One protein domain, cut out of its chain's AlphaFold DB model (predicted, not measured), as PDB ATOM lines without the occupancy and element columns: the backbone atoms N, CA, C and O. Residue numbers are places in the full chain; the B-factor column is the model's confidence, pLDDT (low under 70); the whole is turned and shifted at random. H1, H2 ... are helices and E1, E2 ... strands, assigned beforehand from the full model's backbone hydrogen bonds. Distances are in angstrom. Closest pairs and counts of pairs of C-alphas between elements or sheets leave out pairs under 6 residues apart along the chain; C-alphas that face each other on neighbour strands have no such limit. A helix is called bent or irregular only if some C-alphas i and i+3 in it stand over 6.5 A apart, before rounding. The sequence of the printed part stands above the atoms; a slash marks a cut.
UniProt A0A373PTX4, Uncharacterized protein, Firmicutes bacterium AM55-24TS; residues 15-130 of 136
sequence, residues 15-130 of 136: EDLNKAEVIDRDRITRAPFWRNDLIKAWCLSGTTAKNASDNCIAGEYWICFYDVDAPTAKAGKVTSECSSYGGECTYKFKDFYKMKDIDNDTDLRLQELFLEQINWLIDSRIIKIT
ATOM      1  N   GLU A  15     131.866 118.518 129.213       91.12
ATOM      2  CA  GLU A  15     131.903 119.528 130.277       91.12
ATOM      3  C   GLU A  15     130.644 119.581 131.155       91.12
ATOM      4  O   GLU A  15     130.704 120.108 132.268       91.12
ATOM      5  N   ASP A  16     129.511 119.044 130.689       92.69
ATOM      6  CA  ASP A  16     128.282 119.010 131.481       92.69
ATOM      7  C   ASP A  16     128.429 118.062 132.686       92.69
ATOM      8  O   ASP A  16     127.754 118.257 133.696       92.69
ATOM      9  N   LEU A  17     129.372 117.109 132.639       91.94
ATOM     10  CA  LEU A  17     129.705 116.238 133.767       91.94
ATOM     11  C   LEU A  17     130.245 117.020 134.974       91.94
ATOM     12  O   LEU A  17     130.003 116.631 136.111       91.94
ATOM     13  N   ASN A  18     130.882 118.176 134.759       90.44
ATOM     14  CA  ASN A  18     131.349 119.034 135.858       90.44
ATOM     15  C   ASN A  18     130.200 119.653 136.674       90.44
ATOM     16  O   ASN A  18     130.426 120.225 137.740       90.44
ATOM     17  N   LYS A  19     128.971 119.577 136.155       91.81
ATOM     18  CA  LYS A  19     127.736 120.017 136.816       91.81
ATOM     19  C   LYS A  19     126.937 118.832 137.361       91.81
ATOM     20  O   LYS A  19     125.794 119.023 137.771       91.81
ATOM     21  N   ALA A  20     127.496 117.623 137.302       95.00
ATOM     22  CA  ALA A  20     126.829 116.437 137.790       95.00
ATOM     23  C   ALA A  20     126.720 116.469 139.317       95.00
ATOM     24  O   ALA A  20     127.675 116.779 140.028       95.00
ATOM     25  N   GLU A  21     125.545 116.106 139.804       94.94
ATOM     26  CA  GLU A  21     125.289 115.820 141.207       94.94
ATOM     27  C   GLU A  21     125.408 114.311 141.418       94.94
ATOM     28  O   GLU A  21     124.833 113.536 140.652       94.94
ATOM     29  N   VAL A  22     126.146 113.884 142.443       95.88
ATOM     30  CA  VAL A  22     126.218 112.469 142.830       95.88
ATOM     31  C   VAL A  22     125.008 112.146 143.697       95.88
ATOM     32  O   VAL A  22     124.924 112.634 144.822       95.88
ATOM     33  N   ILE A  23     124.093 111.335 143.172       96.38
ATOM     34  CA  ILE A  23     122.852 110.950 143.856       96.38
ATOM     35  C   ILE A  23     123.087 109.735 144.760       96.38
ATOM     36  O   ILE A  23     122.520 109.656 145.845       96.38
ATOM     37  N   ASP A  24     123.941 108.801 144.332       96.56
ATOM     38  CA  ASP A  24     124.239 107.570 145.069       96.56
ATOM     39  C   ASP A  24     125.726 107.522 145.457       96.56
ATOM     40  O   ASP A  24     126.586 107.021 144.726       96.56
ATOM     41  N   ARG A  25     126.036 108.110 146.621       94.38
ATOM     42  CA  ARG A  25     127.398 108.157 147.180       94.38
ATOM     43  C   ARG A  25     127.878 106.789 147.665       94.38
ATOM     44  O   ARG A  25     129.072 106.523 147.598       94.38
ATOM     45  N   ASP A  26     126.979 105.908 148.088       96.06
ATOM     46  CA  ASP A  26     127.361 104.566 148.525       96.06
ATOM     47  C   ASP A  26     127.789 103.715 147.329       96.06
ATOM     48  O   ASP A  26     128.773 102.972 147.403       96.06
ATOM     49  N   ARG A  27     127.107 103.854 146.187       97.00
ATOM     50  CA  ARG A  27     127.430 103.102 144.973       97.00
ATOM     51  C   ARG A  27     128.828 103.395 144.438       97.00
ATOM     52  O   ARG A  27     129.460 102.462 143.933       97.00
ATOM     53  N   ILE A  28     129.323 104.630 144.557       97.12
ATOM     54  CA  ILE A  28     130.672 104.997 144.088       97.12
ATOM     55  C   ILE A  28     131.802 104.437 144.967       97.12
ATOM     56  O   ILE A  28     132.957 104.509 144.572       97.12
ATOM     57  N   THR A  29     131.490 103.839 146.122       97.00
ATOM     58  CA  THR A  29     132.486 103.187 147.002       97.00
ATOM     59  C   THR A  29     132.746 101.716 146.662       97.00
ATOM     60  O   THR A  29     133.488 101.024 147.357       97.00
ATOM     61  N   ARG A  30     132.105 101.200 145.606       97.25
ATOM     62  CA  ARG A  30     132.127  99.780 145.216       97.25
ATOM     63  C   ARG A  30     132.621  99.624 143.784       97.25
ATOM     64  O   ARG A  30     132.488 100.543 142.988       97.25
ATOM     65  N   ALA A  31     133.081  98.435 143.401       96.12
ATOM     66  CA  ALA A  31     133.485  98.162 142.018       96.12
ATOM     67  C   ALA A  31     132.405  98.599 140.987       96.12
ATOM     68  O   ALA A  31     131.200  98.487 141.255       96.12
ATOM     69  N   PRO A  32     132.784  99.124 139.808       96.94
ATOM     70  CA  PRO A  32     134.149  99.248 139.283       96.94
ATOM     71  C   PRO A  32     134.908 100.504 139.754       96.94
ATOM     72  O   PRO A  32     136.002 100.769 139.264       96.94
ATOM     73  N   PHE A  33     134.347 101.287 140.677       98.31
ATOM     74  CA  PHE A  33     135.035 102.451 141.220       98.31
ATOM     75  C   PHE A  33     136.196 102.028 142.121       98.31
ATOM     76  O   PHE A  33     136.141 100.995 142.794       98.31
ATOM     77  N   TRP A  34     137.236 102.850 142.152       97.88
ATOM     78  CA  TRP A  34     138.416 102.651 142.984       97.88
ATOM     79  C   TRP A  34     138.753 103.930 143.746       97.88
ATOM     80  O   TRP A  34     138.435 105.040 143.314       97.88
ATOM     81  N   ARG A  35     139.360 103.782 144.923       97.69
ATOM     82  CA  ARG A  35     139.677 104.908 145.797       97.69
ATOM     83  C   ARG A  35     141.022 105.519 145.421       97.69
ATOM     84  O   ARG A  35     142.023 104.811 145.377       97.69
ATOM     85  N   ASN A  36     141.063 106.835 145.226       96.62
ATOM     86  CA  ASN A  36     142.305 107.592 145.137       96.62
ATOM     87  C   ASN A  36     142.468 108.482 146.377       96.62
ATOM     88  O   ASN A  36     141.872 109.557 146.486       96.62
ATOM     89  N   ASP A  37     143.299 108.031 147.315       95.81
ATOM     90  CA  ASP A  37     143.501 108.724 148.589       95.81
ATOM     91  C   ASP A  37     144.345 109.994 148.492       95.81
ATOM     92  O   ASP A  37     144.236 110.845 149.379       95.81
ATOM     93  N   LEU A  38     145.134 110.147 147.422       94.31
ATOM     94  CA  LEU A  38     145.954 111.337 147.191       94.31
ATOM     95  C   LEU A  38     145.074 112.548 146.873       94.31
ATOM     96  O   LEU A  38     145.261 113.619 147.443       94.31
ATOM     97  N   ILE A  39     144.094 112.370 145.985       93.94
ATOM     98  CA  ILE A  39     143.192 113.453 145.565       93.94
ATOM     99  C   ILE A  39     141.868 113.478 146.337       93.94
ATOM    100  O   ILE A  39     141.038 114.345 146.068       93.94
ATOM    101  N   LYS A  40     141.670 112.542 147.277       97.12
ATOM    102  CA  LYS A  40     140.432 112.360 148.053       97.12
ATOM    103  C   LYS A  40     139.198 112.259 147.152       97.12
ATOM    104  O   LYS A  40     138.271 113.067 147.218       97.12
ATOM    105  N   ALA A  41     139.226 111.273 146.260       97.62
ATOM    106  CA  ALA A  41     138.135 110.999 145.338       97.62
ATOM    107  C   ALA A  41     137.946 109.498 145.121       97.62
ATOM    108  O   ALA A  41     138.886 108.706 145.217       97.62
ATOM    109  N   TRP A  42     136.723 109.120 144.773       98.25
ATOM    110  CA  TRP A  42     136.462 107.852 144.099       98.25
ATOM    111  C   TRP A  42     136.588 108.061 142.598       98.25
ATOM    112  O   TRP A  42     136.148 109.084 142.078       98.25
ATOM    113  N   CYS A  43     137.195 107.113 141.900       97.75
ATOM    114  CA  CYS A  43     137.518 107.237 140.489       97.75
ATOM    115  C   CYS A  43     136.916 106.081 139.695       97.75
ATOM    116  O   CYS A  43     136.882 104.939 140.149       97.75
ATOM    117  N   LEU A  44     136.462 106.390 138.486       97.88
ATOM    118  CA  LEU A  44     136.143 105.428 137.441       97.88
ATOM    119  C   LEU A  44     137.046 105.731 136.255       97.88
ATOM    120  O   LEU A  44     137.078 106.865 135.782       97.88
ATOM    121  N   SER A  45     137.758 104.730 135.765       95.56
ATOM    122  CA  SER A  45     138.651 104.888 134.622       95.56
ATOM    123  C   SER A  45     138.459 103.766 133.616       95.56
ATOM    124  O   SER A  45     137.862 102.730 133.914       95.56
ATOM    125  N   GLY A  46     138.935 103.999 132.401       94.12
ATOM    126  CA  GLY A  46     138.934 103.022 131.324       94.12
ATOM    127  C   GLY A  46     139.901 103.437 130.228       94.12
ATOM    128  O   GLY A  46     140.325 104.590 130.165       94.12
ATOM    129  N   THR A  47     140.268 102.481 129.381       94.06
ATOM    130  CA  THR A  47     141.299 102.648 128.354       94.06
ATOM    131  C   THR A  47     140.890 101.967 127.053       94.06
ATOM    132  O   THR A  47     140.174 100.966 127.062       94.06
ATOM    133  N   THR A  48     141.352 102.498 125.923       93.00
ATOM    134  CA  THR A  48     141.218 101.861 124.608       93.00
ATOM    135  C   THR A  48     142.255 100.759 124.372       93.00
ATOM    136  O   THR A  48     142.227 100.136 123.305       93.00
ATOM    137  N   ALA A  49     143.201 100.553 125.296       89.94
ATOM    138  CA  ALA A  49     144.215  99.507 125.194       89.94
ATOM    139  C   ALA A  49     143.546  98.129 125.107       89.94
ATOM    140  O   ALA A  49     142.652  97.811 125.889       89.94
ATOM    141  N   LYS A  50     143.979  97.285 124.164       85.44
ATOM    142  CA  LYS A  50     143.465  95.906 124.060       85.44
ATOM    143  C   LYS A  50     144.255  94.927 124.919       85.44
ATOM    144  O   LYS A  50     143.767  93.851 125.245       85.44
ATOM    145  N   ASN A  51     145.499  95.276 125.214       84.06
ATOM    146  CA  ASN A  51     146.468  94.476 125.944       84.06
ATOM    147  C   ASN A  51     147.503  95.415 126.589       84.06
ATOM    148  O   ASN A  51     147.531  96.612 126.306       84.06
ATOM    149  N   ALA A  52     148.373  94.865 127.437       79.25
ATOM    150  CA  ALA A  52     149.374  95.649 128.158       79.25
ATOM    151  C   ALA A  52     150.376  96.376 127.238       79.25
ATOM    152  O   ALA A  52     150.838  97.460 127.589       79.25
ATOM    153  N   SER A  53     150.696  95.816 126.065       79.94
ATOM    154  CA  SER A  53     151.615  96.446 125.106       79.94
ATOM    155  C   SER A  53     151.026  97.675 124.407       79.94
ATOM    156  O   SER A  53     151.788  98.531 123.972       79.94
ATOM    157  N   ASP A  54     149.699  97.806 124.347       80.56
ATOM    158  CA  ASP A  54     149.024  98.937 123.698       80.56
ATOM    159  C   ASP A  54     148.904 100.173 124.613       80.56
ATOM    160  O   ASP A  54     148.492 101.240 124.157       80.56
ATOM    161  N   ASN A  55     149.252 100.059 125.902       73.38
ATOM    162  CA  ASN A  55     149.054 101.132 126.886       73.38
ATOM    163  C   ASN A  55     149.755 102.443 126.503       73.38
ATOM    164  O   ASN A  55     149.223 103.519 126.761       73.38
ATOM    165  N   CYS A  56     150.918 102.368 125.852       70.62
ATOM    166  CA  CYS A  56     151.693 103.547 125.463       70.62
ATOM    167  C   CYS A  56     151.066 104.360 124.322       70.62
ATOM    168  O   CYS A  56     151.517 105.469 124.078       70.62
ATOM    169  N   ILE A  57     150.048 103.844 123.628       76.94
ATOM    170  CA  ILE A  57     149.346 104.542 122.532       76.94
ATOM    171  C   ILE A  57     147.834 104.622 122.762       76.94
ATOM    172  O   ILE A  57     147.093 105.115 121.909       76.94
ATOM    173  N   ALA A  58     147.356 104.103 123.891       85.62
ATOM    174  CA  ALA A  58     145.943 104.074 124.204       85.62
ATOM    175  C   ALA A  58     145.444 105.446 124.658       85.62
ATOM    176  O   ALA A  58     146.166 106.215 125.294       85.62
ATOM    177  N   GLY A  59     144.184 105.724 124.335       90.50
ATOM    178  CA  GLY A  59     143.412 106.768 124.979       90.50
ATOM    179  C   GLY A  59     142.798 106.236 126.267       90.50
ATOM    180  O   GLY A  59     142.425 105.066 126.357       90.50
ATOM    181  N   GLU A  60     142.653 107.096 127.257       93.56
ATOM    182  CA  GLU A  60     142.124 106.757 128.572       93.56
ATOM    183  C   GLU A  60     141.289 107.908 129.124       93.56
ATOM    184  O   GLU A  60     141.488 109.073 128.778       93.56
ATOM    185  N   TYR A  61     140.300 107.573 129.950       94.62
ATOM    186  CA  TYR A  61     139.486 108.553 130.658       94.62
ATOM    187  C   TYR A  61     139.533 108.289 132.153       94.62
ATOM    188  O   TYR A  61     139.641 107.145 132.605       94.62
ATOM    189  N   TRP A  62     139.387 109.363 132.915       95.19
ATOM    190  CA  TRP A  62     139.191 109.341 134.354       95.19
ATOM    191  C   TRP A  62     137.963 110.179 134.683       95.19
ATOM    192  O   TRP A  62     137.836 111.306 134.213       95.19
ATOM    193  N   ILE A  63     137.062 109.636 135.495       96.94
ATOM    194  CA  ILE A  63     135.950 110.355 136.115       96.94
ATOM    195  C   ILE A  63     136.169 110.295 137.620       96.94
ATOM    196  O   ILE A  63     136.143 109.217 138.210       96.94
ATOM    197  N   CYS A  64     136.375 111.453 138.235       97.06
ATOM    198  CA  CYS A  64     136.670 111.585 139.655       97.06
ATOM    199  C   CYS A  64     135.476 112.206 140.381       97.06
ATOM    200  O   CYS A  64     135.025 113.298 140.031       97.06
ATOM    201  N   PHE A  65     135.008 111.523 141.418       97.88
ATOM    202  CA  PHE A  65     133.954 111.932 142.336       97.88
ATOM    203  C   PHE A  65     134.619 112.362 143.642       97.88
ATOM    204  O   PHE A  65     134.942 111.525 144.488       97.88
ATOM    205  N   TYR A  66     134.881 113.659 143.784       97.50
ATOM    206  CA  TYR A  66     135.599 114.178 144.943       97.50
ATOM    207  C   TYR A  66     134.747 114.097 146.206       97.50
ATOM    208  O   TYR A  66     133.527 114.331 146.184       97.50
ATOM    209  N   ASP A  67     135.414 113.802 147.317       96.44
ATOM    210  CA  ASP A  67     134.815 113.915 148.638       96.44
ATOM    211  C   ASP A  67     134.451 115.378 148.916       96.44
ATOM    212  O   ASP A  67     135.038 116.312 148.358       96.44
ATOM    213  N   VAL A  68     133.450 115.586 149.766       94.12
ATOM    214  CA  VAL A  68     132.956 116.928 150.116       94.12
ATOM    215  C   VAL A  68     133.992 117.761 150.873       94.12
ATOM    216  O   VAL A  68     133.937 118.985 150.825       94.12
ATOM    217  N   ASP A  69     134.943 117.102 151.525       94.25
ATOM    218  CA  ASP A  69     136.024 117.663 152.332       94.25
ATOM    219  C   ASP A  69     137.404 117.507 151.669       94.25
ATOM    220  O   ASP A  69     138.432 117.748 152.303       94.25
ATOM    221  N   ALA A  70     137.453 117.127 150.385       94.50
ATOM    222  CA  ALA A  70     138.712 117.025 149.657       94.50
ATOM    223  C   ALA A  70     139.477 118.366 149.722       94.50
ATOM    224  O   ALA A  70     138.878 119.417 149.484       94.50
ATOM    225  N   PRO A  71     140.802 118.372 149.966       92.12
ATOM    226  CA  PRO A  71     141.588 119.594 150.167       92.12
ATOM    227  C   PRO A  71     141.923 120.290 148.835       92.12
ATOM    228  O   PRO A  71     143.070 120.614 148.540       92.12
ATOM    229  N   THR A  72     140.923 120.474 147.972       91.12
ATOM    230  CA  THR A  72     141.065 121.040 146.630       91.12
ATOM    231  C   THR A  72     139.834 121.870 146.266       91.12
ATOM    232  O   THR A  72     138.735 121.640 146.766       91.12
ATOM    233  N   ALA A  73     139.959 122.766 145.283       92.56
ATOM    234  CA  ALA A  73     138.814 123.494 144.718       92.56
ATOM    235  C   ALA A  73     137.769 122.587 144.018       92.56
ATOM    236  O   ALA A  73     136.745 123.076 143.519       92.56
ATOM    237  N   LYS A  74     138.039 121.277 143.932       93.62
ATOM    238  CA  LYS A  74     137.161 120.255 143.360       93.62
ATOM    239  C   LYS A  74     136.324 119.527 144.419       93.62
ATOM    240  O   LYS A  74     135.544 118.665 144.034       93.62
ATOM    241  N   ALA A  75     136.437 119.881 145.702       95.00
ATOM    242  CA  ALA A  75     135.647 119.291 146.783       95.00
ATOM    243  C   ALA A  75     134.152 119.194 146.434       95.00
ATOM    244  O   ALA A  75     133.543 120.157 145.960       95.00
ATOM    245  N   GLY A  76     133.584 118.000 146.611       93.56
ATOM    246  CA  GLY A  76     132.191 117.676 146.309       93.56
ATOM    247  C   GLY A  76     131.820 117.617 144.822       93.56
ATOM    248  O   GLY A  76     130.680 117.270 144.516       93.56
ATOM    249  N   LYS A  77     132.739 117.925 143.897       94.75
ATOM    250  CA  LYS A  77     132.471 117.973 142.451       94.75
ATOM    251  C   LYS A  77     132.758 116.639 141.768       94.75
ATOM    252  O   LYS A  77     133.561 115.831 142.234       94.75
ATOM    253  N   VAL A  78     132.136 116.457 140.608       96.31
ATOM    254  CA  VAL A  78     132.536 115.447 139.625       96.31
ATOM    255  C   VAL A  78     133.411 116.132 138.585       96.31
ATOM    256  O   VAL A  78     133.080 117.224 138.131       96.31
ATOM    257  N   THR A  79     134.531 115.526 138.210       95.00
ATOM    258  CA  THR A  79     135.354 116.011 137.093       95.00
ATOM    259  C   THR A  79     135.761 114.863 136.200       95.00
ATOM    260  O   THR A  79     135.887 113.739 136.679       95.00
ATOM    261  N   SER A  80     136.060 115.154 134.941       93.69
ATOM    262  CA  SER A  80     136.667 114.180 134.043       93.69
ATOM    263  C   SER A  80     137.902 114.709 133.343       93.69
ATOM    264  O   SER A  80     138.021 115.909 133.080       93.69
ATOM    265  N   GLU A  81     138.766 113.778 132.974       92.12
ATOM    266  CA  GLU A  81     139.929 113.999 132.131       92.12
ATOM    267  C   GLU A  81     140.009 112.892 131.082       92.12
ATOM    268  O   GLU A  81     139.598 111.757 131.333       92.12
ATOM    269  N   CYS A  82     140.507 113.245 129.901       91.94
ATOM    270  CA  CYS A  82     140.894 112.296 128.875       91.94
ATOM    271  C   CYS A  82     142.372 112.517 128.569       91.94
ATOM    272  O   CYS A  82     142.827 113.663 128.489       91.94
ATOM    273  N   SER A  83     143.108 111.429 128.400       90.38
ATOM    274  CA  SER A  83     144.525 111.462 128.072       90.38
ATOM    275  C   SER A  83     144.893 110.380 127.066       90.38
ATOM    276  O   SER A  83     144.107 109.482 126.762       90.38
ATOM    277  N   SER A  84     146.091 110.492 126.508       85.06
ATOM    278  CA  SER A  84     146.755 109.444 125.740       85.06
ATOM    279  C   SER A  84     148.229 109.349 126.125       85.06
ATOM    280  O   SER A  84     148.739 110.180 126.882       85.06
ATOM    281  N   TYR A  85     148.913 108.330 125.597       81.62
ATOM    282  CA  TYR A  85     150.326 108.048 125.877       81.62
ATOM    283  C   TYR A  85     150.619 107.833 127.370       81.62
ATOM    284  O   TYR A  85     151.630 108.299 127.882       81.62
ATOM    285  N   GLY A  86     149.723 107.131 128.076       73.69
ATOM    286  CA  GLY A  86     149.873 106.851 129.509       73.69
ATOM    287  C   GLY A  86     149.779 108.092 130.404       73.69
ATOM    288  O   GLY A  86     150.439 108.146 131.436       73.69
ATOM    289  N   GLY A  87     149.000 109.093 129.993       76.94
ATOM    290  CA  GLY A  87     148.722 110.300 130.776       76.94
ATOM    291  C   GLY A  87     149.485 111.538 130.316       76.94
ATOM    292  O   GLY A  87     149.135 112.648 130.706       76.94
ATOM    293  N   GLU A  88     150.483 111.377 129.447       78.62
ATOM    294  CA  GLU A  88     151.376 112.464 129.022       78.62
ATOM    295  C   GLU A  88     150.676 113.503 128.134       78.62
ATOM    296  O   GLU A  88     151.039 114.679 128.114       78.62
ATOM    297  N   CYS A  89     149.645 113.091 127.393       81.88
ATOM    298  CA  CYS A  89     148.893 113.973 126.503       81.88
ATOM    299  C   CYS A  89     147.451 114.110 126.979       81.88
ATOM    300  O   CYS A  89     146.597 113.312 126.608       81.88
ATOM    301  N   THR A  90     147.165 115.132 127.787       82.44
ATOM    302  CA  THR A  90     145.800 115.433 128.242       82.44
ATOM    303  C   THR A  90     145.044 116.278 127.221       82.44
ATOM    304  O   THR A  90     145.589 117.200 126.611       82.44
ATOM    305  N   TYR A  91     143.756 115.995 127.034       79.38
ATOM    306  CA  TYR A  91     142.897 116.778 126.153       79.38
ATOM    307  C   TYR A  91     141.441 116.777 126.618       79.38
ATOM    308  O   TYR A  91     140.982 115.933 127.387       79.38
ATOM    309  N   LYS A  92     140.696 117.792 126.168       79.69
ATOM    310  CA  LYS A  92     139.278 117.979 126.491       79.69
ATOM    311  C   LYS A  92     138.458 117.992 125.215       79.69
ATOM    312  O   LYS A  92     138.555 118.924 124.417       79.69
ATOM    313  N   PHE A  93     137.599 116.994 125.061       84.75
ATOM    314  CA  PHE A  93     136.584 117.001 124.018       84.75
ATOM    315  C   PHE A  93     135.566 118.120 124.278       84.75
ATOM    316  O   PHE A  93     135.038 118.246 125.385       84.75
ATOM    317  N   LYS A  94     135.278 118.937 123.259       87.56
ATOM    318  CA  LYS A  94     134.254 119.996 123.351       87.56
ATOM    319  C   LYS A  94     132.847 119.432 123.172       87.56
ATOM    320  O   LYS A  94     131.946 119.746 123.943       87.56
ATOM    321  N   ASP A  95     132.697 118.576 122.168       91.38
ATOM    322  CA  ASP A  95     131.459 117.907 121.788       91.38
ATOM    323  C   ASP A  95     131.770 116.427 121.512       91.38
ATOM    324  O   ASP A  95     132.865 116.106 121.044       91.38
ATOM    325  N   PHE A  96     130.812 115.531 121.755       92.25
ATOM    326  CA  PHE A  96     130.937 114.140 121.312       92.25
ATOM    327  C   PHE A  96     130.716 114.034 119.797       92.25
ATOM    328  O   PHE A  96     129.804 114.649 119.244       92.25
ATOM    329  N   TYR A  97     131.537 113.223 119.136       92.00
ATOM    330  CA  TYR A  97     131.462 112.840 117.720       92.00
ATOM    331  C   TYR A  97     131.511 113.985 116.715       92.00
ATOM    332  O   TYR A  97     131.052 113.871 115.576       92.00
ATOM    333  N   LYS A  98     132.134 115.092 117.106       90.44
ATOM    334  CA  LYS A  98     132.459 116.174 116.191       90.44
ATOM    335  C   LYS A  98     133.645 115.762 115.332       90.44
ATOM    336  O   LYS A  98     134.785 115.997 115.692       90.44
ATOM    337  N   MET A  99     133.354 115.143 114.188       82.69
ATOM    338  CA  MET A  99     134.336 114.443 113.343       82.69
ATOM    339  C   MET A  99     135.590 115.244 112.975       82.69
ATOM    340  O   MET A  99     136.632 114.643 112.761       82.69
ATOM    341  N   LYS A 100     135.501 116.577 112.892       85.06
ATOM    342  CA  LYS A 100     136.655 117.448 112.612       85.06
ATOM    343  C   LYS A 100     137.641 117.581 113.784       85.06
ATOM    344  O   LYS A 100     138.745 118.054 113.573       85.06
ATOM    345  N   ASP A 101     137.197 117.232 114.990       82.50
ATOM    346  CA  ASP A 101     137.957 117.271 116.242       82.50
ATOM    347  C   ASP A 101     138.386 115.838 116.656       82.50
ATOM    348  O   ASP A 101     138.693 115.598 117.821       82.50
ATOM    349  N   ILE A 102     138.311 114.862 115.736       86.12
ATOM    350  CA  ILE A 102     138.718 113.464 115.944       86.12
ATOM    351  C   ILE A 102     139.836 113.160 114.952       86.12
ATOM    352  O   ILE A 102     139.589 113.117 113.745       86.12
ATOM    353  N   ASP A 103     141.044 112.918 115.453       84.75
ATOM    354  CA  ASP A 103     142.213 112.755 114.592       84.75
ATOM    355  C   ASP A 103     142.343 111.312 114.095       84.75
ATOM    356  O   ASP A 103     142.810 111.054 112.982       84.75
ATOM    357  N   ASN A 104     141.917 110.342 114.909       86.88
ATOM    358  CA  ASN A 104     142.116 108.923 114.628       86.88
ATOM    359  C   ASN A 104     141.042 108.011 115.275       86.88
ATOM    360  O   ASN A 104     140.136 108.451 115.981       86.88
ATOM    361  N   ASP A 105     141.121 106.700 115.007       88.56
ATOM    362  CA  ASP A 105     140.160 105.718 115.543       88.56
ATOM    363  C   ASP A 105     140.287 105.516 117.066       88.56
ATOM    364  O   ASP A 105     139.308 105.123 117.700       88.56
ATOM    365  N   THR A 106     141.446 105.805 117.667       88.50
ATOM    366  CA  THR A 106     141.633 105.771 119.126       88.50
ATOM    367  C   THR A 106     140.812 106.865 119.797       88.50
ATOM    368  O   THR A 106     140.066 106.556 120.723       88.50
ATOM    369  N   ASP A 107     140.839 108.095 119.281       88.88
ATOM    370  CA  ASP A 107     140.026 109.201 119.805       88.88
ATOM    371  C   ASP A 107     138.530 108.880 119.717       88.88
ATOM    372  O   ASP A 107     137.778 109.084 120.672       88.88
ATOM    373  N   LEU A 108     138.094 108.317 118.582       92.06
ATOM    374  CA  LEU A 108     136.709 107.887 118.398       92.06
ATOM    375  C   LEU A 108     136.307 106.829 119.436       92.06
ATOM    376  O   LEU A 108     135.240 106.936 120.042       92.06
ATOM    377  N   ARG A 109     137.152 105.814 119.651       92.94
ATOM    378  CA  ARG A 109     136.906 104.766 120.654       92.94
ATOM    379  C   ARG A 109     136.918 105.317 122.072       92.94
ATOM    380  O   ARG A 109     136.106 104.881 122.882       92.94
ATOM    381  N   LEU A 110     137.798 106.267 122.376       93.88
ATOM    382  CA  LEU A 110     137.833 106.889 123.692       93.88
ATOM    383  C   LEU A 110     136.542 107.663 123.960       93.88
ATOM    384  O   LEU A 110     135.961 107.520 125.032       93.88
ATOM    385  N   GLN A 111     136.048 108.422 122.976       94.44
ATOM    386  CA  GLN A 111     134.759 109.103 123.101       94.44
ATOM    387  C   GLN A 111     133.601 108.122 123.303       94.44
ATOM    388  O   GLN A 111     132.711 108.402 124.100       94.44
ATOM    389  N   GLU A 112     133.602 106.975 122.617       95.25
ATOM    390  CA  GLU A 112     132.620 105.903 122.834       95.25
ATOM    391  C   GLU A 112     132.669 105.336 124.250       95.25
ATOM    392  O   GLU A 112     131.637 105.323 124.913       95.25
ATOM    393  N   LEU A 113     133.847 104.929 124.727       95.38
ATOM    394  CA  LEU A 113     134.016 104.386 126.077       95.38
ATOM    395  C   LEU A 113     133.595 105.396 127.144       95.38
ATOM    396  O   LEU A 113     132.853 105.069 128.070       95.38
ATOM    397  N   PHE A 114     134.043 106.642 127.000       95.81
ATOM    398  CA  PHE A 114     133.743 107.691 127.958       95.81
ATOM    399  C   PHE A 114     132.244 108.019 127.983       95.81
ATOM    400  O   PHE A 114     131.640 108.088 129.055       95.81
ATOM    401  N   LEU A 115     131.613 108.161 126.812       96.44
ATOM    402  CA  LEU A 115     130.177 108.420 126.717       96.44
ATOM    403  C   LEU A 115     129.338 107.240 127.216       96.44
ATOM    404  O   LEU A 115     128.316 107.454 127.866       96.44
ATOM    405  N   GLU A 116     129.761 106.005 126.946       97.25
ATOM    406  CA  GLU A 116     129.109 104.799 127.458       97.25
ATOM    407  C   GLU A 116     129.086 104.797 128.987       97.25
ATOM    408  O   GLU A 116     128.028 104.567 129.579       97.25
ATOM    409  N   GLN A 117     130.202 105.149 129.634       97.31
ATOM    410  CA  GLN A 117     130.235 105.266 131.090       97.31
ATOM    411  C   GLN A 117     129.341 106.384 131.612       97.31
ATOM    412  O   GLN A 117     128.641 106.181 132.601       97.31
ATOM    413  N   ILE A 118     129.317 107.554 130.968       96.62
ATOM    414  CA  ILE A 118     128.420 108.628 131.411       96.62
ATOM    415  C   ILE A 118     126.956 108.201 131.265       96.62
ATOM    416  O   ILE A 118     126.167 108.416 132.186       96.62
ATOM    417  N   ASN A 119     126.597 107.555 130.152       97.25
ATOM    418  CA  ASN A 119     125.259 107.004 129.964       97.25
ATOM    419  C   ASN A 119     124.915 106.022 131.090       97.25
ATOM    420  O   ASN A 119     123.866 106.163 131.708       97.25
ATOM    421  N   TRP A 120     125.814 105.087 131.406       97.69
ATOM    422  CA  TRP A 120     125.620 104.117 132.482       97.69
ATOM    423  C   TRP A 120     125.457 104.772 133.863       97.69
ATOM    424  O   TRP A 120     124.584 104.361 134.629       97.69
ATOM    425  N   LEU A 121     126.250 105.803 134.176       97.81
ATOM    426  CA  LEU A 121     126.155 106.549 135.435       97.81
ATOM    427  C   LEU A 121     124.786 107.231 135.596       97.81
ATOM    428  O   LEU A 121     124.240 107.251 136.701       97.81
ATOM    429  N   ILE A 122     124.231 107.778 134.509       97.19
ATOM    430  CA  ILE A 122     122.910 108.427 134.504       97.19
ATOM    431  C   ILE A 122     121.792 107.374 134.539       97.19
ATOM    432  O   ILE A 122     120.905 107.464 135.389       97.19
ATOM    433  N   ASP A 123     121.853 106.356 133.672       97.56
ATOM    434  CA  ASP A 123     120.876 105.257 133.593       97.56
ATOM    435  C   ASP A 123     120.749 104.541 134.954       97.56
ATOM    436  O   ASP A 123     119.645 104.238 135.411       97.56
ATOM    437  N   SER A 124     121.875 104.341 135.651       97.50
ATOM    438  CA  SER A 124     121.936 103.698 136.972       97.50
ATOM    439  C   SER A 124     121.622 104.638 138.142       97.50
ATOM    440  O   SER A 124     121.728 104.223 139.293       97.50
ATOM    441  N   ARG A 125     121.258 105.901 137.875       97.12
ATOM    442  CA  ARG A 125     120.969 106.940 138.884       97.12
ATOM    443  C   ARG A 125     122.104 107.181 139.886       97.12
ATOM    444  O   ARG A 125     121.853 107.574 141.019       97.12
ATOM    445  N   ILE A 126     123.351 106.992 139.460       97.75
ATOM    446  CA  ILE A 126     124.533 107.314 140.272       97.75
ATOM    447  C   ILE A 126     124.768 108.822 140.253       97.75
ATOM    448  O   ILE A 126     125.081 109.425 141.281       97.75
ATOM    449  N   ILE A 127     124.567 109.439 139.086       97.19
ATOM    450  CA  ILE A 127     124.639 110.886 138.913       97.19
ATOM    451  C   ILE A 127     123.384 111.458 138.269       97.19
ATOM    452  O   ILE A 127     122.670 110.785 137.526       97.19
ATOM    453  N   LYS A 128     123.179 112.756 138.485       96.00
ATOM    454  CA  LYS A 128     122.216 113.587 137.767       96.00
ATOM    455  C   LYS A 128     122.942 114.713 137.054       96.00
ATOM    456  O   LYS A 128     123.693 115.452 137.682       96.00
ATOM    457  N   ILE A 129     122.653 114.914 135.772       93.50
ATOM    458  CA  ILE A 129     123.093 116.105 135.037       93.50
ATOM    459  C   ILE A 129     121.860 116.949 134.733       93.50
ATOM    460  O   ILE A 129     121.038 116.597 133.888       93.50
ATOM    461  N   THR A 130     121.718 118.076 135.428       82.94
ATOM    462  CA  THR A 130     120.612 119.001 135.167       82.94
ATOM    463  C   THR A 130     121.014 119.949 134.045       82.94
ATOM    464  O   THR A 130     121.775 120.896 134.252       82.94
TER     465      THR A 130
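This is residues 15 to 130 of the 136 residues of an uncharacterized protein of Firmicutes bacterium AM55-24TS (UniProt A0A373PTX4). One strongly twisted sheet of five strands has a long helix, H3, running along its strands over one face. Beyond the last turns of H3, the small strand pair E1 and E7, with the short helix H1 before it, sits on that same side, while H2 sits at the opposite end of the sheet. The printed part has 116 residues, with three named helices and seven named strands in the order H1 E1 E2 E3 H2 E4 E5 E6 H3 E7; the class is mixed. The large sheet runs E2 E3 E4 E5 E6, antiparallel throughout. The whole is compact, with a radius of gyration of the C-alphas of 14.3 A and spans of 38 by 29 by 25 A.

Find C-alpha 15 at (131.903, 119.528, 130.277), where H1, residues 15 to 19, begins; E1, residues 20 to 22, follows. Next come E2, residues 34 to 36, and E3, residues 41 to 47, 19.2 A long. H2, residues 52 to 57, is irregular: C-alphas 53 and 56 are 7.1 A apart. E4, residues 59 to 66, starts at (143.412, 106.768, 124.979) and is 22.7 A long. E5, residues 78 to 84, is 20.8 A long, and E6 is residues 89 to 91. H3, residues 105 to 123, is 26.4 A long, and E7, residues 127 to 129, ends at (123.093, 116.105, 135.037).

Begin with the large sheet, whose edge strands are E2 and E6. Look for N 34 and O 43 at 2.9 A in the hairpin E2 and E3, and N 44 and O 63 at 2.9 A between E3 and E4. E4, E5 and E6 form a meander, each strand the antiparallel neighbour of the one before, with N 62 and O 81 at 2.9 A and N 84 and O 89 at 2.9 A. H3 lies over E3 and E4 at a height over the sheet of 9.4 A, along the strands; its closest C-alphas to E4 are those of Leu 110 and Gly 59, 5.7 A. H1 is on the same face and touches E5, closest at the C-alphas of Asn 18 and Thr 79, 5.2 A. H2 only grazes the sheet, with residues 54 to 57. E1 and E7 are antiparallel, with N 21 and O 128 at 2.9 A. H3 has every O i to N i+4 pair within hydrogen-bond range; H1 has 0 of 1 and H2 0 of 2, beside 2 of 2 and 2 of 3 O i to N i+3 pairs.

The two C-alphas farthest apart, those of Asp 69 and Lys 100, are 39.7 A apart. The printed part has no cut. The links E1 to E2, E4 to E5 and E6 to H3 are long. The mean pLDDT of the printed part is 91.7, and no printed residue is under 70.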